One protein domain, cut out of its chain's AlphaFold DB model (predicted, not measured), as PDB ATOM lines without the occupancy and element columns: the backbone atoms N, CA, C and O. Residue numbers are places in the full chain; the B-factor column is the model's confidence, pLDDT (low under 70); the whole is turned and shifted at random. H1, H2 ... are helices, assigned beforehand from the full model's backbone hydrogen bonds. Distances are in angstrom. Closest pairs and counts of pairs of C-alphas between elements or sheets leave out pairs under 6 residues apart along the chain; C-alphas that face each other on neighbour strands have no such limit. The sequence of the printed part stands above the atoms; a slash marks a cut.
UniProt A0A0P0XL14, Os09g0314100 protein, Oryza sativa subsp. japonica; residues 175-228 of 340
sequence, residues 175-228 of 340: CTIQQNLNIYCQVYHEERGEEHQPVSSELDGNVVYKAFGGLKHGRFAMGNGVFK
ATOM      1  N   CYS A 175     -22.515 -28.274   5.473       70.06
ATOM      2  CA  CYS A 175     -22.037 -29.406   4.676       70.06
ATOM      3  C   CYS A 175     -22.429 -30.768   5.275       70.06
ATOM      4  O   CYS A 175     -22.826 -31.672   4.543       70.06
ATOM      5  N   THR A 176     -22.365 -30.917   6.600       75.71
ATOM      6  CA  THR A 176     -22.774 -32.145   7.299       75.71
ATOM      7  C   THR A 176     -24.284 -32.350   7.209       75.71
ATOM      8  O   THR A 176     -24.737 -33.472   6.993       75.71
ATOM      9  N   ILE A 177     -25.072 -31.274   7.312       76.21
ATOM     10  CA  ILE A 177     -26.530 -31.333   7.118       76.21
ATOM     11  C   ILE A 177     -26.851 -31.803   5.697       76.21
ATOM     12  O   ILE A 177     -27.663 -32.710   5.523       76.21
ATOM     13  N   GLN A 178     -26.189 -31.236   4.687       78.17
ATOM     14  CA  GLN A 178     -26.410 -31.590   3.286       78.17
ATOM     15  C   GLN A 178     -26.029 -33.048   2.988       78.17
ATOM     16  O   GLN A 178     -26.785 -33.761   2.331       78.17
ATOM     17  N   GLN A 179     -24.892 -33.522   3.509       81.39
ATOM     18  CA  GLN A 179     -24.491 -34.928   3.391       81.39
ATOM     19  C   GLN A 179     -25.506 -35.860   4.057       81.39
ATOM     20  O   GLN A 179     -25.927 -36.839   3.445       81.39
ATOM     21  N   ASN A 180     -25.954 -35.531   5.269       84.73
ATOM     22  CA  ASN A 180     -26.959 -36.321   5.977       84.73
ATOM     23  C   ASN A 180     -28.285 -36.383   5.202       84.73
ATOM     24  O   ASN A 180     -28.882 -37.455   5.102       84.73
ATOM     25  N   LEU A 181     -28.724 -35.267   4.612       85.62
ATOM     26  CA  LEU A 181     -29.921 -35.230   3.771       85.62
ATOM     27  C   LEU A 181     -29.772 -36.099   2.519       85.62
ATOM     28  O   LEU A 181     -30.684 -36.854   2.203       85.62
ATOM     29  N   ASN A 182     -28.623 -36.056   1.841       86.40
ATOM     30  CA  ASN A 182     -28.378 -36.890   0.661       86.40
ATOM     31  C   ASN A 182     -28.408 -38.389   0.997       86.40
ATOM     32  O   ASN A 182     -29.056 -39.158   0.289       86.40
ATOM     33  N   ILE A 183     -27.762 -38.792   2.097       86.68
ATOM     34  CA  ILE A 183     -27.773 -40.187   2.567       86.68
ATOM     35  C   ILE A 183     -29.206 -40.614   2.920       86.68
ATOM     36  O   ILE A 183     -29.637 -41.705   2.548       86.68
ATOM     37  N   TYR A 184     -29.972 -39.749   3.595       86.39
ATOM     38  CA  TYR A 184     -31.381 -40.012   3.888       86.39
ATOM     39  C   TYR A 184     -32.203 -40.204   2.610       86.39
ATOM     40  O   TYR A 184     -32.920 -41.194   2.511       86.39
ATOM     41  N   CYS A 185     -32.083 -39.307   1.625       86.30
ATOM     42  CA  CYS A 185     -32.809 -39.409   0.359       86.30
ATOM     43  C   CYS A 185     -32.473 -40.702  -0.392       86.30
ATOM     44  O   CYS A 185     -33.380 -41.361  -0.895       86.30
ATOM     45  N   GLN A 186     -31.197 -41.097  -0.419       85.96
ATOM     46  CA  GLN A 186     -30.768 -42.349  -1.040       85.96
ATOM     47  C   GLN A 186     -31.475 -43.556  -0.406       85.96
ATOM     48  O   GLN A 186     -32.136 -44.325  -1.099       85.96
ATOM     49  N   VAL A 187     -31.418 -43.680   0.923       85.46
ATOM     50  CA  VAL A 187     -32.045 -44.809   1.634       85.46
ATOM     51  C   VAL A 187     -33.574 -44.726   1.611       85.46
ATOM     52  O   VAL A 187     -34.258 -45.748   1.621       85.46
ATOM     53  N   TYR A 188     -34.140 -43.519   1.544       85.54
ATOM     54  CA  TYR A 188     -35.577 -43.320   1.380       85.54
ATOM     55  C   TYR A 188     -36.064 -43.904   0.050       85.54
ATOM     56  O   TYR A 188     -37.036 -44.660   0.037       85.54
ATOM     57  N   HIS A 189     -35.362 -43.615  -1.048       84.94
ATOM     58  CA  HIS A 189     -35.671 -44.184  -2.358       84.94
ATOM     59  C   HIS A 189     -35.451 -45.702  -2.402       84.94
ATOM     60  O   HIS A 189     -36.266 -46.402  -2.996       84.94
ATOM     61  N   GLU A 190     -34.437 -46.236  -1.715       82.60
ATOM     62  CA  GLU A 190     -34.234 -47.690  -1.597       82.60
ATOM     63  C   GLU A 190     -35.393 -48.399  -0.864       82.60
ATOM     64  O   GLU A 190     -35.789 -49.500  -1.246       82.60
ATOM     65  N   GLU A 191     -35.969 -47.790   0.181       79.33
ATOM     66  CA  GLU A 191     -37.045 -48.408   0.976       79.33
ATOM     67  C   GLU A 191     -38.458 -48.159   0.429       79.33
ATOM     68  O   GLU A 191     -39.354 -48.972   0.678       79.33
ATOM     69  N   ARG A 192     -38.695 -47.023  -0.239       80.27
ATOM     70  CA  ARG A 192     -40.033 -46.588  -0.687       80.27
ATOM     71  C   ARG A 192     -40.191 -46.557  -2.209       80.27
ATOM     72  O   ARG A 192     -41.325 -46.543  -2.670       80.27
ATOM     73  N   GLY A 193     -39.099 -46.577  -2.972       78.29
ATOM     74  CA  GLY A 193     -39.087 -46.402  -4.425       78.29
ATOM     75  C   GLY A 193     -38.839 -44.952  -4.863       78.29
ATOM     76  O   GLY A 193     -39.105 -43.999  -4.126       78.29
ATOM     77  N   GLU A 194     -38.330 -44.778  -6.085       76.11
ATOM     78  CA  GLU A 194     -37.971 -43.470  -6.665       76.11
ATOM     79  C   GLU A 194     -39.174 -42.534  -6.883       76.11
ATOM     80  O   GLU A 194     -39.015 -41.316  -6.881       76.11
ATOM     81  N   GLU A 195     -40.390 -43.080  -7.003       73.32
ATOM     82  CA  GLU A 195     -41.621 -42.298  -7.195       73.32
ATOM     83  C   GLU A 195     -42.000 -41.452  -5.966       73.32
ATOM     84  O   GLU A 195     -42.700 -40.444  -6.085       73.32
ATOM     85  N   HIS A 196     -41.528 -41.831  -4.774       70.13
ATOM     86  CA  HIS A 196     -41.809 -41.107  -3.542       70.13
ATOM     87  C   HIS A 196     -40.743 -40.042  -3.269       70.13
ATOM     88  O   HIS A 196     -39.572 -40.350  -3.060       70.13
ATOM     89  N   GLN A 197     -41.163 -38.778  -3.181       70.80
ATOM     90  CA  GLN A 197     -40.272 -37.685  -2.793       70.80
ATOM     91  C   GLN A 197     -40.148 -37.580  -1.265       70.80
ATOM     92  O   GLN A 197     -41.164 -37.431  -0.587       70.80
ATOM     93  N   PRO A 198     -38.924 -37.573  -0.707       66.31
ATOM     94  CA  PRO A 198     -38.713 -37.452   0.736       66.31
ATOM     95  C   PRO A 198     -39.094 -36.076   1.307       66.31
ATOM     96  O   PRO A 198     -39.298 -35.955   2.510       66.31
ATOM     97  N   VAL A 199     -39.163 -35.037   0.467       62.38
ATOM     98  CA  VAL A 199     -39.342 -33.634   0.894       62.38
ATOM     99  C   VAL A 199     -40.809 -33.291   1.187       62.38
ATOM    100  O   VAL A 199     -41.078 -32.346   1.921       62.38
ATOM    101  N   SER A 200     -41.768 -34.045   0.640       61.25
ATOM    102  CA  SER A 200     -43.206 -33.784   0.819       61.25
ATOM    103  C   SER A 200     -43.830 -34.505   2.019       61.25
ATOM    104  O   SER A 200     -44.988 -34.250   2.347       61.25
ATOM    105  N   SER A 201     -43.079 -35.385   2.685       65.54
ATOM    106  CA  SER A 201     -43.511 -36.151   3.857       65.54
ATOM    107  C   SER A 201     -42.805 -35.696   5.135       65.54
ATOM    108  O   SER A 201     -41.674 -35.212   5.091       65.54
ATOM    109  N   GLU A 202     -43.436 -35.925   6.292       76.68
ATOM    110  CA  GLU A 202     -42.721 -35.936   7.573       76.68
ATOM    111  C   GLU A 202     -41.502 -36.872   7.485       76.68
ATOM    112  O   GLU A 202     -41.539 -37.889   6.785       76.68
ATOM    113  N   LEU A 203     -40.404 -36.525   8.168       78.40
ATOM    114  CA  LEU A 203     -39.211 -37.372   8.169       78.40
ATOM    115  C   LEU A 203     -39.571 -38.781   8.672       78.40
ATOM    116  O   LEU A 203     -40.266 -38.931   9.673       78.40
ATOM    117  N   ASP A 204     -39.070 -39.827   8.013       83.24
ATOM    118  CA  ASP A 204     -39.303 -41.206   8.447       83.24
ATOM    119  C   ASP A 204     -38.179 -41.654   9.392       83.24
ATOM    120  O   ASP A 204     -37.040 -41.900   8.978       83.24
ATOM    121  N   GLY A 205     -38.501 -41.800  10.679       83.62
ATOM    122  CA  GLY A 205     -37.542 -42.225  11.701       83.62
ATOM    123  C   GLY A 205     -36.914 -43.601  11.433       83.62
ATOM    124  O   GLY A 205     -35.768 -43.829  11.823       83.62
ATOM    125  N   ASN A 206     -37.600 -44.507  10.721       86.22
ATOM    126  CA  ASN A 206     -37.041 -45.812  10.350       86.22
ATOM    127  C   ASN A 206     -35.999 -45.691   9.238       86.22
ATOM    128  O   ASN A 206     -34.985 -46.393   9.271       86.22
ATOM    129  N   VAL A 207     -36.239 -44.804   8.270       86.90
ATOM    130  CA  VAL A 207     -35.286 -44.514   7.194       86.90
ATOM    131  C   VAL A 207     -34.056 -43.829   7.774       86.90
ATOM    132  O   VAL A 207     -32.949 -44.283   7.509       86.90
ATOM    133  N   VAL A 208     -34.225 -42.838   8.661       85.74
ATOM    134  CA  VAL A 208     -33.099 -42.221   9.389       85.74
ATOM    135  C   VAL A 208     -32.320 -43.276  10.181       85.74
ATOM    136  O   VAL A 208     -31.096 -43.341  10.096       85.74
ATOM    137  N   TYR A 209     -33.005 -44.153  10.922       86.39
ATOM    138  CA  TYR A 209     -32.342 -45.223  11.671       86.39
ATOM    139  C   TYR A 209     -31.506 -46.136  10.760       86.39
ATOM    140  O   TYR A 209     -30.402 -46.526  11.132       86.39
ATOM    141  N   LYS A 210     -31.998 -46.481   9.566       85.87
ATOM    142  CA  LYS A 210     -31.262 -47.317   8.605       85.87
ATOM    143  C   LYS A 210     -30.098 -46.579   7.953       85.87
ATOM    144  O   LYS A 210     -28.987 -47.100   7.970       85.87
ATOM    145  N   ALA A 211     -30.347 -45.369   7.461       85.43
ATOM    146  CA  ALA A 211     -29.387 -44.519   6.763       85.43
ATOM    147  C   ALA A 211     -28.086 -44.309   7.545       85.43
ATOM    148  O   ALA A 211     -27.004 -44.292   6.968       85.43
ATOM    149  N   PHE A 212     -28.182 -44.212   8.873       84.41
ATOM    150  CA  PHE A 212     -27.033 -43.936   9.736       84.41
ATOM    151  C   PHE A 212     -26.590 -45.127  10.597       84.41
ATOM    152  O   PHE A 212     -25.772 -44.961  11.505       84.41
ATOM    153  N   GLY A 213     -27.101 -46.333  10.317       82.63
ATOM    154  CA  GLY A 213     -26.693 -47.557  11.017       82.63
ATOM    155  C   GLY A 213     -27.161 -47.637  12.477       82.63
ATOM    156  O   GLY A 213     -26.539 -48.306  13.300       82.63
ATOM    157  N   GLY A 214     -28.263 -46.970  12.810       83.52
ATOM    158  CA  GLY A 214     -28.871 -46.931  14.134       83.52
ATOM    159  C   GLY A 214     -28.583 -45.642  14.901       83.52
ATOM    160  O   GLY A 214     -28.449 -44.564  14.328       83.52
ATOM    161  N   LEU A 215     -28.537 -45.751  16.230       78.66
ATOM    162  CA  LEU A 215     -28.351 -44.615  17.132       78.66
ATOM    163  C   LEU A 215     -26.887 -44.505  17.573       78.66
ATOM    164  O   LEU A 215     -26.427 -45.309  18.388       78.66
ATOM    165  N   LYS A 216     -26.165 -43.480  17.114       71.84
ATOM    166  CA  LYS A 216     -24.818 -43.174  17.627       71.84
ATOM    167  C   LYS A 216     -24.941 -42.445  18.962       71.84
ATOM    168  O   LYS A 216     -25.694 -41.483  19.078       71.84
ATOM    169  N   HIS A 217     -24.258 -42.943  19.995       63.91
ATOM    170  CA  HIS A 217     -24.355 -42.427  21.372       63.91
ATOM    171  C   HIS A 217     -25.802 -42.318  21.901       63.91
ATOM    172  O   HIS A 217     -26.111 -41.494  22.756       63.91
ATOM    173  N   GLY A 218     -26.715 -43.152  21.382       70.52
ATOM    174  CA  GLY A 218     -28.126 -43.133  21.763       70.52
ATOM    175  C   GLY A 218     -28.980 -42.035  21.111       70.52
ATOM    176  O   GLY A 218     -30.126 -41.892  21.545       70.52
ATOM    177  N   ARG A 219     -28.465 -41.321  20.097       72.26
ATOM    178  CA  ARG A 219     -29.128 -40.222  19.364       72.26
ATOM    179  C   ARG A 219     -29.249 -40.521  17.861       72.26
ATOM    180  O   ARG A 219     -28.501 -41.351  17.338       72.26
ATOM    181  N   PHE A 220     -30.171 -39.847  17.169       78.23
ATOM    182  CA  PHE A 220     -30.256 -39.888  15.705       78.23
ATOM    183  C   PHE A 220     -29.224 -38.936  15.082       78.23
ATOM    184  O   PHE A 220     -28.830 -37.945  15.697       78.23
ATOM    185  N   ALA A 221     -28.783 -39.226  13.856       76.36
ATOM    186  CA  ALA A 221     -27.849 -38.358  13.129       76.36
ATOM    187  C   ALA A 221     -28.502 -37.051  12.630       76.36
ATOM    188  O   ALA A 221     -27.816 -36.056  12.420       76.36
ATOM    189  N   MET A 222     -29.827 -37.053  12.458       75.58
ATOM    190  CA  MET A 222     -30.657 -35.902  12.085       75.58
ATOM    191  C   MET A 222     -32.085 -36.088  12.622       75.58
ATOM    192  O   MET A 222     -32.457 -37.196  13.002       75.58
ATOM    193  N   GLY A 223     -32.886 -35.016  12.667       73.39
ATOM    194  CA  GLY A 223     -34.274 -35.082  13.157       73.39
ATOM    195  C   GLY A 223     -34.399 -35.340  14.666       73.39
ATOM    196  O   GLY A 223     -35.434 -35.805  15.139       73.39
ATOM    197  N   ASN A 224     -33.346 -35.061  15.440       67.12
ATOM    198  CA  ASN A 224     -33.378 -35.149  16.900       67.12
ATOM    199  C   ASN A 224     -34.478 -34.227  17.461       67.12
ATOM    200  O   ASN A 224     -34.477 -33.024  17.194       67.12
ATOM    201  N   GLY A 225     -35.427 -34.812  18.196       67.00
ATOM    202  CA  GLY A 225     -36.627 -34.136  18.699       67.00
ATOM    203  C   GLY A 225     -37.897 -34.360  17.860       67.00
ATOM    204  O   GLY A 225     -38.993 -34.150  18.364       67.00
ATOM    205  N   VAL A 226     -37.769 -34.829  16.614       74.79
ATOM    206  CA  VAL A 226     -38.914 -35.152  15.739       74.79
ATOM    207  C   VAL A 226     -39.444 -36.557  16.026       74.79
ATOM    208  O   VAL A 226     -40.646 -36.796  15.988       74.79
ATOM    209  N   PHE A 227     -38.549 -37.493  16.347       75.85
ATOM    210  CA  PHE A 227     -38.899 -38.888  16.607       75.85
ATOM    211  C   PHE A 227     -38.915 -39.196  18.096       75.85
ATOM    212  O   PHE A 227     -37.944 -38.900  18.798       75.85
ATOM    213  N   LYS A 228     -39.934 -39.929  18.544       77.30
ATOM    214  CA  LYS A 228     -39.840 -40.678  19.797       77.30
ATOM    215  C   LYS A 228     -38.943 -41.883  19.591       77.30
ATOM    216  O   LYS A 228     -39.149 -42.705  18.691       77.30
TER     217      LYS A 228
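Overview. This is residues 175 to 228 of the 340 residues of the protein "Os09g0314100 protein" of Oryza sativa subsp. japonica (UniProt A0A0P0XL14). One long helix, H1, has a short helix, H2, packed crosswise on its residues 183 to 191. A wide loop, residues 193 to 204, leads from the end of H1 to H2, and a winding tail, residues 212 to 228, follows H2. The printed part has 54 residues with two named helices, H1 then H2, and no named strand; the class is all helix, though named elements hold only 25 residues. It is compact, with a radius of gyration of the C-alphas of 10.7 A, and spans 33 by 25 by 18 A.

Along the chain. Find C-alpha 175 at (-22.037, -29.406, 4.676); from there H1, residues 175 to 192, runs 25.5 A. Look next for H2, residues 205 to 211, 9.8 A long, ending at C-alpha 211 at (-29.387, -44.519, 6.763).

Arrangement. H1 touches H2 with residues 183 to 191 alone; their closest C-alphas, of Tyr 184 and Ala 211, are 5.7 A apart. Their lines are about perpendicular, at 77 degrees. In H1 and H2 every O i to N i+4 pair is within hydrogen-bond range.

Size, cuts and confidence. The two C-alphas farthest apart, of Glu 195 and His 217, are 33.4 A apart. The printed part has no cut, and the link from H1 to H2 is long. Look for pLDDT under 70 at residues 198 to 201, 217 and 224 to 225.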